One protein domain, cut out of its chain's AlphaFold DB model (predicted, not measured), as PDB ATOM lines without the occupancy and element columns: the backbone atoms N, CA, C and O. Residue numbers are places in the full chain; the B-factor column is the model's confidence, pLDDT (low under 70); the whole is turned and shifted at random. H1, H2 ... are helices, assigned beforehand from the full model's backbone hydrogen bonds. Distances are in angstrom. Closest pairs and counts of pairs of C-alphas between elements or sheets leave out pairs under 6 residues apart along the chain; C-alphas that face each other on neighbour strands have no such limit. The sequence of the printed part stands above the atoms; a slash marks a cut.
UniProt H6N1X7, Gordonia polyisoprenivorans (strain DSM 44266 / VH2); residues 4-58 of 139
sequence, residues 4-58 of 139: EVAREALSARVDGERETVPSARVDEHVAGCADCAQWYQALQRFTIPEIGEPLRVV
ATOM      1  N   GLU A   4     -19.763  28.110  12.220       97.38
ATOM      2  CA  GLU A   4     -19.930  29.511  12.649       97.38
ATOM      3  C   GLU A   4     -19.124  30.479  11.771       97.38
ATOM      4  O   GLU A   4     -19.649  31.483  11.309       97.38
ATOM      5  N   VAL A   5     -17.864  30.141  11.479       97.38
ATOM      6  CA  VAL A   5     -16.970  30.979  10.660       97.38
ATOM      7  C   VAL A   5     -17.442  31.031   9.209       97.38
ATOM      8  O   VAL A   5     -17.352  32.077   8.571       97.38
ATOM      9  N   ALA A   6     -17.961  29.914   8.691       97.00
ATOM     10  CA  ALA A   6     -18.541  29.875   7.355       97.00
ATOM     11  C   ALA A   6     -19.787  30.763   7.263       97.00
ATOM     12  O   ALA A   6     -19.902  31.546   6.329       97.00
ATOM     13  N   ARG A   7     -20.702  30.667   8.238       96.38
ATOM     14  CA  ARG A   7     -21.936  31.467   8.272       96.38
ATOM     15  C   ARG A   7     -21.653  32.957   8.429       96.38
ATOM     16  O   ARG A   7     -22.279  33.742   7.733       96.38
ATOM     17  N   GLU A   8     -20.680  33.325   9.258       97.25
ATOM     18  CA  GLU A   8     -20.236  34.715   9.408       97.25
ATOM     19  C   GLU A   8     -19.730  35.285   8.075       97.25
ATOM     20  O   GLU A   8     -20.176  36.338   7.630       97.25
ATOM     21  N   ALA A   9     -18.846  34.554   7.385       97.06
ATOM     22  CA  ALA A   9     -18.329  34.983   6.088       97.06
ATOM     23  C   ALA A   9     -19.431  35.067   5.016       97.06
ATOM     24  O   ALA A   9     -19.441  35.995   4.212       97.06
ATOM     25  N   LEU A  10     -20.381  34.129   5.019       95.25
ATOM     26  CA  LEU A  10     -21.528  34.151   4.109       95.25
ATOM     27  C   LEU A  10     -22.500  35.303   4.409       95.25
ATOM     28  O   LEU A  10     -23.058  35.853   3.465       95.25
ATOM     29  N   SER A  11     -22.687  35.681   5.679       93.38
ATOM     30  CA  SER A  11     -23.471  36.868   6.054       93.38
ATOM     31  C   SER A  11     -22.808  38.128   5.512       93.38
ATOM     32  O   SER A  11     -23.432  38.855   4.747       93.38
ATOM     33  N   ALA A  12     -21.507  38.303   5.781       94.19
ATOM     34  CA  ALA A  12     -20.735  39.428   5.261       94.19
ATOM     35  C   ALA A  12     -20.833  39.530   3.728       94.19
ATOM     36  O   ALA A  12     -21.015  40.615   3.184       94.19
ATOM     37  N   ARG A  13     -20.789  38.391   3.019       92.00
ATOM     38  CA  ARG A  13     -20.961  38.338   1.558       92.00
ATOM     39  C   ARG A  13     -22.322  38.879   1.108       92.00
ATOM     40  O   ARG A  13     -22.383  39.581   0.101       92.00
ATOM     41  N   VAL A  14     -23.399  38.549   1.821       89.25
ATOM     42  CA  VAL A  14     -24.765  39.001   1.499       89.25
ATOM     43  C   VAL A  14     -24.943  40.489   1.780       89.25
ATOM     44  O   VAL A  14     -25.558  41.185   0.975       89.25
ATOM     45  N   ASP A  15     -24.313  40.986   2.839       86.75
ATOM     46  CA  ASP A  15     -24.293  42.410   3.183       86.75
ATOM     47  C   ASP A  15     -23.356  43.225   2.261       86.75
ATOM     48  O   ASP A  15     -23.297  44.453   2.320       86.75
ATOM     49  N   GLY A  16     -22.628  42.553   1.358       88.88
ATOM     50  CA  GLY A  16     -21.656  43.172   0.456       88.88
ATOM     51  C   GLY A  16     -20.372  43.624   1.154       88.88
ATOM     52  O   GLY A  16     -19.581  44.364   0.563       88.88
ATOM     53  N   GLU A  17     -20.163  43.181   2.390       91.75
ATOM     54  CA  GLU A  17     -18.954  43.390   3.163       91.75
ATOM     55  C   GLU A  17     -17.845  42.409   2.752       91.75
ATOM     56  O   GLU A  17     -18.031  41.428   2.029       91.75
ATOM     57  N   ARG A  18     -16.629  42.682   3.224       92.25
ATOM     58  CA  ARG A  18     -15.471  41.823   2.975       92.25
ATOM     59  C   ARG A  18     -15.507  40.611   3.902       92.25
ATOM     60  O   ARG A  18     -15.445  40.762   5.119       92.25
ATOM     61  N   GLU A  19     -15.464  39.421   3.311       93.62
ATOM     62  CA  GLU A  19     -15.421  38.155   4.043       93.62
ATOM     63  C   GLU A  19     -14.218  38.055   5.001       93.62
ATOM     64  O   GLU A  19     -13.084  38.415   4.671       93.62
ATOM     65  N   THR A  20     -14.466  37.504   6.192       91.56
ATOM     66  CA  THR A  20     -13.463  37.279   7.252       91.56
ATOM     67  C   THR A  20     -12.420  36.220   6.876       91.56
ATOM     68  O   THR A  20     -11.316  36.187   7.422       91.56
ATOM     69  N   VAL A  21     -12.759  35.336   5.939       94.81
ATOM     70  CA  VAL A  21     -11.884  34.297   5.387       94.81
ATOM     71  C   VAL A  21     -11.956  34.322   3.857       94.81
ATOM     72  O   VAL A  21     -12.931  34.828   3.312       94.81
ATOM     73  N   PRO A  22     -10.960  33.774   3.136       96.06
ATOM     74  CA  PRO A  22     -10.998  33.741   1.676       96.06
ATOM     75  C   PRO A  22     -12.223  32.987   1.147       96.06
ATOM     76  O   PRO A  22     -12.455  31.845   1.561       96.06
ATOM     77  N   SER A  23     -12.925  33.577   0.176       94.88
ATOM     78  CA  SER A  23     -14.162  33.037  -0.405       94.88
ATOM     79  C   SER A  23     -14.019  31.592  -0.877       94.88
ATOM     80  O   SER A  23     -14.867  30.763  -0.571       94.88
ATOM     81  N   ALA A  24     -12.877  31.241  -1.482       96.19
ATOM     82  CA  ALA A  24     -12.597  29.879  -1.936       96.19
ATOM     83  C   ALA A  24     -12.706  28.824  -0.817       96.19
ATOM     84  O   ALA A  24     -13.202  27.725  -1.050       96.19
ATOM     85  N   ARG A  25     -12.286  29.152   0.416       96.38
ATOM     86  CA  ARG A  25     -12.430  28.229   1.554       96.38
ATOM     87  C   ARG A  25     -13.875  28.119   2.021       96.38
ATOM     88  O   ARG A  25     -14.276  27.053   2.483       96.38
ATOM     89  N   VAL A  26     -14.636  29.213   1.953       96.88
ATOM     90  CA  VAL A  26     -16.073  29.234   2.277       96.88
ATOM     91  C   VAL A  26     -16.831  28.359   1.296       96.88
ATOM     92  O   VAL A  26     -17.599  27.500   1.723       96.88
ATOM     93  N   ASP A  27     -16.528  28.494   0.010       96.88
ATOM     94  CA  ASP A  27     -17.167  27.730  -1.056       96.88
ATOM     95  C   ASP A  27     -16.842  26.230  -0.941       96.88
ATOM     96  O   ASP A  27     -17.746  25.398  -1.035       96.88
ATOM     97  N   GLU A  28     -15.590  25.873  -0.621       97.75
ATOM     98  CA  GLU A  28     -15.197  24.489  -0.309       97.75
ATOM     99  C   GLU A  28     -16.019  23.911   0.856       97.75
ATOM    100  O   GLU A  28     -16.507  22.781   0.793       97.75
ATOM    101  N   HIS A  29     -16.224  24.689   1.923       97.50
ATOM    102  CA  HIS A  29     -17.018  24.237   3.064       97.50
ATOM    103  C   HIS A  29     -18.502  24.086   2.728       97.50
ATOM    104  O   HIS A  29     -19.115  23.108   3.148       97.50
ATOM    105  N   VAL A  30     -19.080  25.025   1.977       97.19
ATOM    106  CA  VAL A  30     -20.484  24.963   1.545       97.19
ATOM    107  C   VAL A  30     -20.720  23.754   0.638       97.19
ATOM    108  O   VAL A  30     -21.745  23.091   0.776       97.19
ATOM    109  N   ALA A  31     -19.759  23.404  -0.221       97.25
ATOM    110  CA  ALA A  31     -19.833  22.196  -1.043       97.25
ATOM    111  C   ALA A  31     -19.821  20.899  -0.208       97.25
ATOM    112  O   ALA A  31     -20.440  19.912  -0.598       97.25
ATOM    113  N   GLY A  32     -19.137  20.899   0.943       97.00
ATOM    114  CA  GLY A  32     -19.024  19.736   1.832       97.00
ATOM    115  C   GLY A  32     -20.031  19.677   2.988       97.00
ATOM    116  O   GLY A  32     -20.099  18.657   3.672       97.00
ATOM    117  N   CYS A  33     -20.799  20.740   3.245       98.12
ATOM    118  CA  CYS A  33     -21.690  20.846   4.403       98.12
ATOM    119  C   CYS A  33     -23.121  21.203   3.983       98.12
ATOM    120  O   CYS A  33     -23.429  22.358   3.679       98.12
ATOM    121  N   ALA A  34     -24.013  20.209   4.036       97.25
ATOM    122  CA  ALA A  34     -25.417  20.366   3.661       97.25
ATOM    123  C   ALA A  34     -26.141  21.440   4.492       97.25
ATOM    124  O   ALA A  34     -26.906  22.224   3.933       97.25
ATOM    125  N   ASP A  35     -25.859  21.528   5.793       97.44
ATOM    126  CA  ASP A  35     -26.489  22.512   6.682       97.44
ATOM    127  C   ASP A  35     -26.134  23.946   6.282       97.44
ATOM    128  O   ASP A  35     -26.998  24.820   6.232       97.44
ATOM    129  N   CYS A  36     -24.861  24.201   5.969       97.56
ATOM    130  CA  CYS A  36     -24.405  25.514   5.519       97.56
ATOM    131  C   CYS A  36     -24.938  25.848   4.119       97.56
ATOM    132  O   CYS A  36     -25.317  26.994   3.881       97.56
ATOM    133  N   ALA A  37     -25.040  24.863   3.222       96.56
ATOM    134  CA  ALA A  37     -25.641  25.051   1.902       96.56
ATOM    135  C   ALA A  37     -27.135  25.404   1.983       96.56
ATOM    136  O   ALA A  37     -27.581  26.357   1.344       96.56
ATOM    137  N   GLN A  38     -27.905  24.676   2.796       96.31
ATOM    138  CA  GLN A  38     -29.330  24.949   3.001       96.31
ATOM    139  C   GLN A  38     -29.548  26.304   3.670       96.31
ATOM    140  O   GLN A  38     -30.384  27.086   3.220       96.31
ATOM    141  N   TRP A  39     -28.761  26.606   4.704       94.81
ATOM    142  CA  TRP A  39     -28.815  27.892   5.386       94.81
ATOM    143  C   TRP A  39     -28.534  29.051   4.423       94.81
ATOM    144  O   TRP A  39     -29.305  30.007   4.375       94.81
ATOM    145  N   TYR A  40     -27.495  28.942   3.589       94.44
ATOM    146  CA  TYR A  40     -27.144  29.993   2.634       94.44
ATOM    147  C   TYR A  40     -28.205  30.183   1.543       94.44
ATOM    148  O   TYR A  40     -28.471  31.307   1.116       94.44
ATOM    149  N   GLN A  41     -28.850  29.101   1.097       92.44
ATOM    150  CA  GLN A  41     -29.987  29.199   0.180       92.44
ATOM    151  C   GLN A  41     -31.204  29.863   0.829       92.44
ATOM    152  O   GLN A  41     -31.894  30.632   0.166       92.44
ATOM    153  N   ALA A  42     -31.486  29.562   2.099       89.94
ATOM    154  CA  ALA A  42     -32.585  30.187   2.828       89.94
ATOM    155  C   ALA A  42     -32.345  31.693   3.004       89.94
ATOM    156  O   ALA A  42     -33.251  32.485   2.768       89.94
ATOM    157  N   LEU A  43     -31.109  32.078   3.330       88.00
ATOM    158  CA  LEU A  43     -30.710  33.473   3.489       88.00
ATOM    159  C   LEU A  43     -30.897  34.282   2.190       88.00
ATOM    160  O   LEU A  43     -31.446  35.376   2.219       88.00
ATOM    161  N   GLN A  44     -30.533  33.712   1.037       85.69
ATOM    162  CA  GLN A  44     -30.725  34.350  -0.278       85.69
ATOM    163  C   GLN A  44     -32.191  34.457  -0.721       85.69
ATOM    164  O   GLN A  44     -32.509  35.237  -1.615       85.69
ATOM    165  N   ARG A  45     -33.084  33.646  -0.144       84.06
ATOM    166  CA  ARG A  45     -34.519  33.633  -0.466       84.06
ATOM    167  C   ARG A  45     -35.357  34.353   0.585       84.06
ATOM    168  O   ARG A  45     -36.569  34.161   0.607       84.06
ATOM    169  N   PHE A  46     -34.736  35.115   1.483       81.00
ATOM    170  CA  PHE A  46     -35.478  35.801   2.529       81.00
ATOM    171  C   PHE A  46     -36.492  36.766   1.894       81.00
ATOM    172  O   PHE A  46     -36.133  37.653   1.124       81.00
ATOM    173  N   THR A  47     -37.771  36.559   2.195       71.69
ATOM    174  CA  THR A  47     -38.901  37.338   1.677       71.69
ATOM    175  C   THR A  47     -39.499  38.117   2.838       71.69
ATOM    176  O   THR A  47     -39.707  37.547   3.911       71.69
ATOM    177  N   ILE A  48     -39.802  39.402   2.638       70.00
ATOM    178  CA  ILE A  48     -40.533  40.176   3.649       70.00
ATOM    179  C   ILE A  48     -41.994  39.688   3.636       70.00
ATOM    180  O   ILE A  48     -42.646  39.816   2.594       70.00
ATOM    181  N   PRO A  49     -42.530  39.134   4.743       66.19
ATOM    182  CA  PRO A  49     -43.852  38.505   4.751       66.19
ATOM    183  C   PRO A  49     -44.980  39.441   4.312       66.19
ATOM    184  O   PRO A  49     -45.920  38.996   3.661       66.19
ATOM    185  N   GLU A  50     -44.881  40.732   4.640       72.19
ATOM    186  CA  GLU A  50     -45.905  41.721   4.291       72.19
ATOM    187  C   GLU A  50     -45.918  42.105   2.808       72.19
ATOM    188  O   GLU A  50     -46.956  42.524   2.301       72.19
ATOM    189  N   ILE A  51     -44.787  41.972   2.111       76.12
ATOM    190  CA  ILE A  51     -44.618  42.463   0.733       76.12
ATOM    191  C   ILE A  51     -44.658  41.304  -0.272       76.12
ATOM    192  O   ILE A  51     -45.000  41.503  -1.434       76.12
ATOM    193  N   GLY A  52     -44.332  40.078   0.155       71.31
ATOM    194  CA  GLY A  52     -44.367  38.878  -0.690       71.31
ATOM    195  C   GLY A  52     -43.294  38.829  -1.786       71.31
ATOM    196  O   GLY A  52     -43.166  37.813  -2.466       71.31
ATOM    197  N   GLU A  53     -42.495  39.885  -1.933       72.50
ATOM    198  CA  GLU A  53     -41.364  39.956  -2.853       72.50
ATOM    199  C   GLU A  53     -40.046  39.569  -2.160       72.50
ATOM    200  O   GLU A  53     -39.859  39.854  -0.967       72.50
ATOM    201  N   PRO A  54     -39.119  38.907  -2.884       69.38
ATOM    202  CA  PRO A  54     -37.812  38.568  -2.340       69.38
ATOM    203  C   PRO A  54     -37.064  39.844  -1.947       69.38
ATOM    204  O   PRO A  54     -37.053  40.826  -2.694       69.38
ATOM    205  N   LEU A  55     -36.418  39.823  -0.779       72.88
ATOM    206  CA  LEU A  55     -35.624  40.945  -0.298       72.88
ATOM    207  C   LEU A  55     -34.478  41.207  -1.282       72.88
ATOM    208  O   LEU A  55     -33.523  40.437  -1.373       72.88
ATOM    209  N   ARG A  56     -34.560  42.318  -2.017       72.00
ATOM    210  CA  ARG A  56     -33.430  42.839  -2.783       72.00
ATOM    211  C   ARG A  56     -32.619  43.748  -1.867       72.00
ATOM    212  O   ARG A  56     -33.100  44.807  -1.470       72.00
ATOM    213  N   VAL A  57     -31.387  43.351  -1.567       67.94
ATOM    214  CA  VAL A  57     -30.416  44.228  -0.903       67.94
ATOM    215  C   VAL A  57     -30.006  45.306  -1.908       67.94
ATOM    216  O   VAL A  57     -29.308  45.024  -2.879       67.94
ATOM    217  N   VAL A  58     -30.511  46.523  -1.709       69.75
ATOM    218  CA  VAL A  58     -30.096  47.735  -2.428       69.75
ATOM    219  C   VAL A  58     -29.035  48.403  -1.566       69.75
ATOM    220  O   VAL A  58     -29.261  48.597  -0.367       69.75
TER     221      VAL A  58
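What this domain is: This is residues 4 to 58 of the 139 residues of a protein of Gordonia polyisoprenivorans (strain DSM 44266 / VH2) (UniProt H6N1X7). Three short helices make a small cluster, their centres at the corners of a triangle: H1 and H3 run side by side in the same direction, and H2 stands at a steep angle to both, making a V-shaped corner with H3. From the end of H3 a tail without a named element, residues 45 to 58, runs away from the cluster and folds back near Glu 50. The printed part has 55 residues, with three named helices in the order H1, H2, H3 and no named strand; its class is all helix. It is only just loose, close to compact, with a radius of gyration of the C-alphas of 12.2 A. The C-alphas span 35 by 24 by 15 A, an outline that is only just elongated.

Where its parts are: H1 takes residues 4 to 14, and its first and last C-alphas are 15.4 A apart. It begins with C-alpha 4 at (-19.930, 29.511, 12.649). After residues 15 to 22 comes H2, residues 23 to 32, 14.3 A from first to last C-alpha, beginning with C-alpha 23 at (-14.162, 33.037, -0.405). Cys 33 stands between H2 and H3. H3 takes residues 34 to 44, 15.5 A from first to last C-alpha, and ends with C-alpha 44 at (-30.725, 34.350, -0.278).

How they stand to each other: H1 touches H2, where their closest C-alphas, those of Ala 6 and Val 26, are 5.7 A apart. These two helices run opposite ways at a steep tilt of 60 degrees. H1 also touches H3, with the C-alphas of Arg 7 and Cys 36 the closest at 7.0 A. H1 and H3 run the same way at a shallow tilt of 26 degrees, their centres 10.8 A apart. H2 and H3 touch only at the corner by their link, and their closest C-alphas, those of Val 30 and Ala 37, are 5.2 A apart. They run opposite ways at a steep tilt of 59 degrees. In H1, H2 and H3 every O i to N i+4 pair is within hydrogen-bond range.

The domain as a whole: The two C-alphas farthest apart, those of Arg 25 in H2 and Glu 50 in the tail, are 36.2 A apart. The first and last printed C-alphas, those of Glu 4 and Val 58, are 25.7 A apart. The printed part has no cut. The link from H1 to H2 is short, with 8 residues, and the link from H2 to H3 is tight, with 1 residue. The C-alphas of residues 45 to 58 lie 10 to 22 A from the mean of the C-alphas. The mean pLDDT of the printed part is 89.0, and four residues are under 70: residue 49, residue 54 and residues 57 to 58.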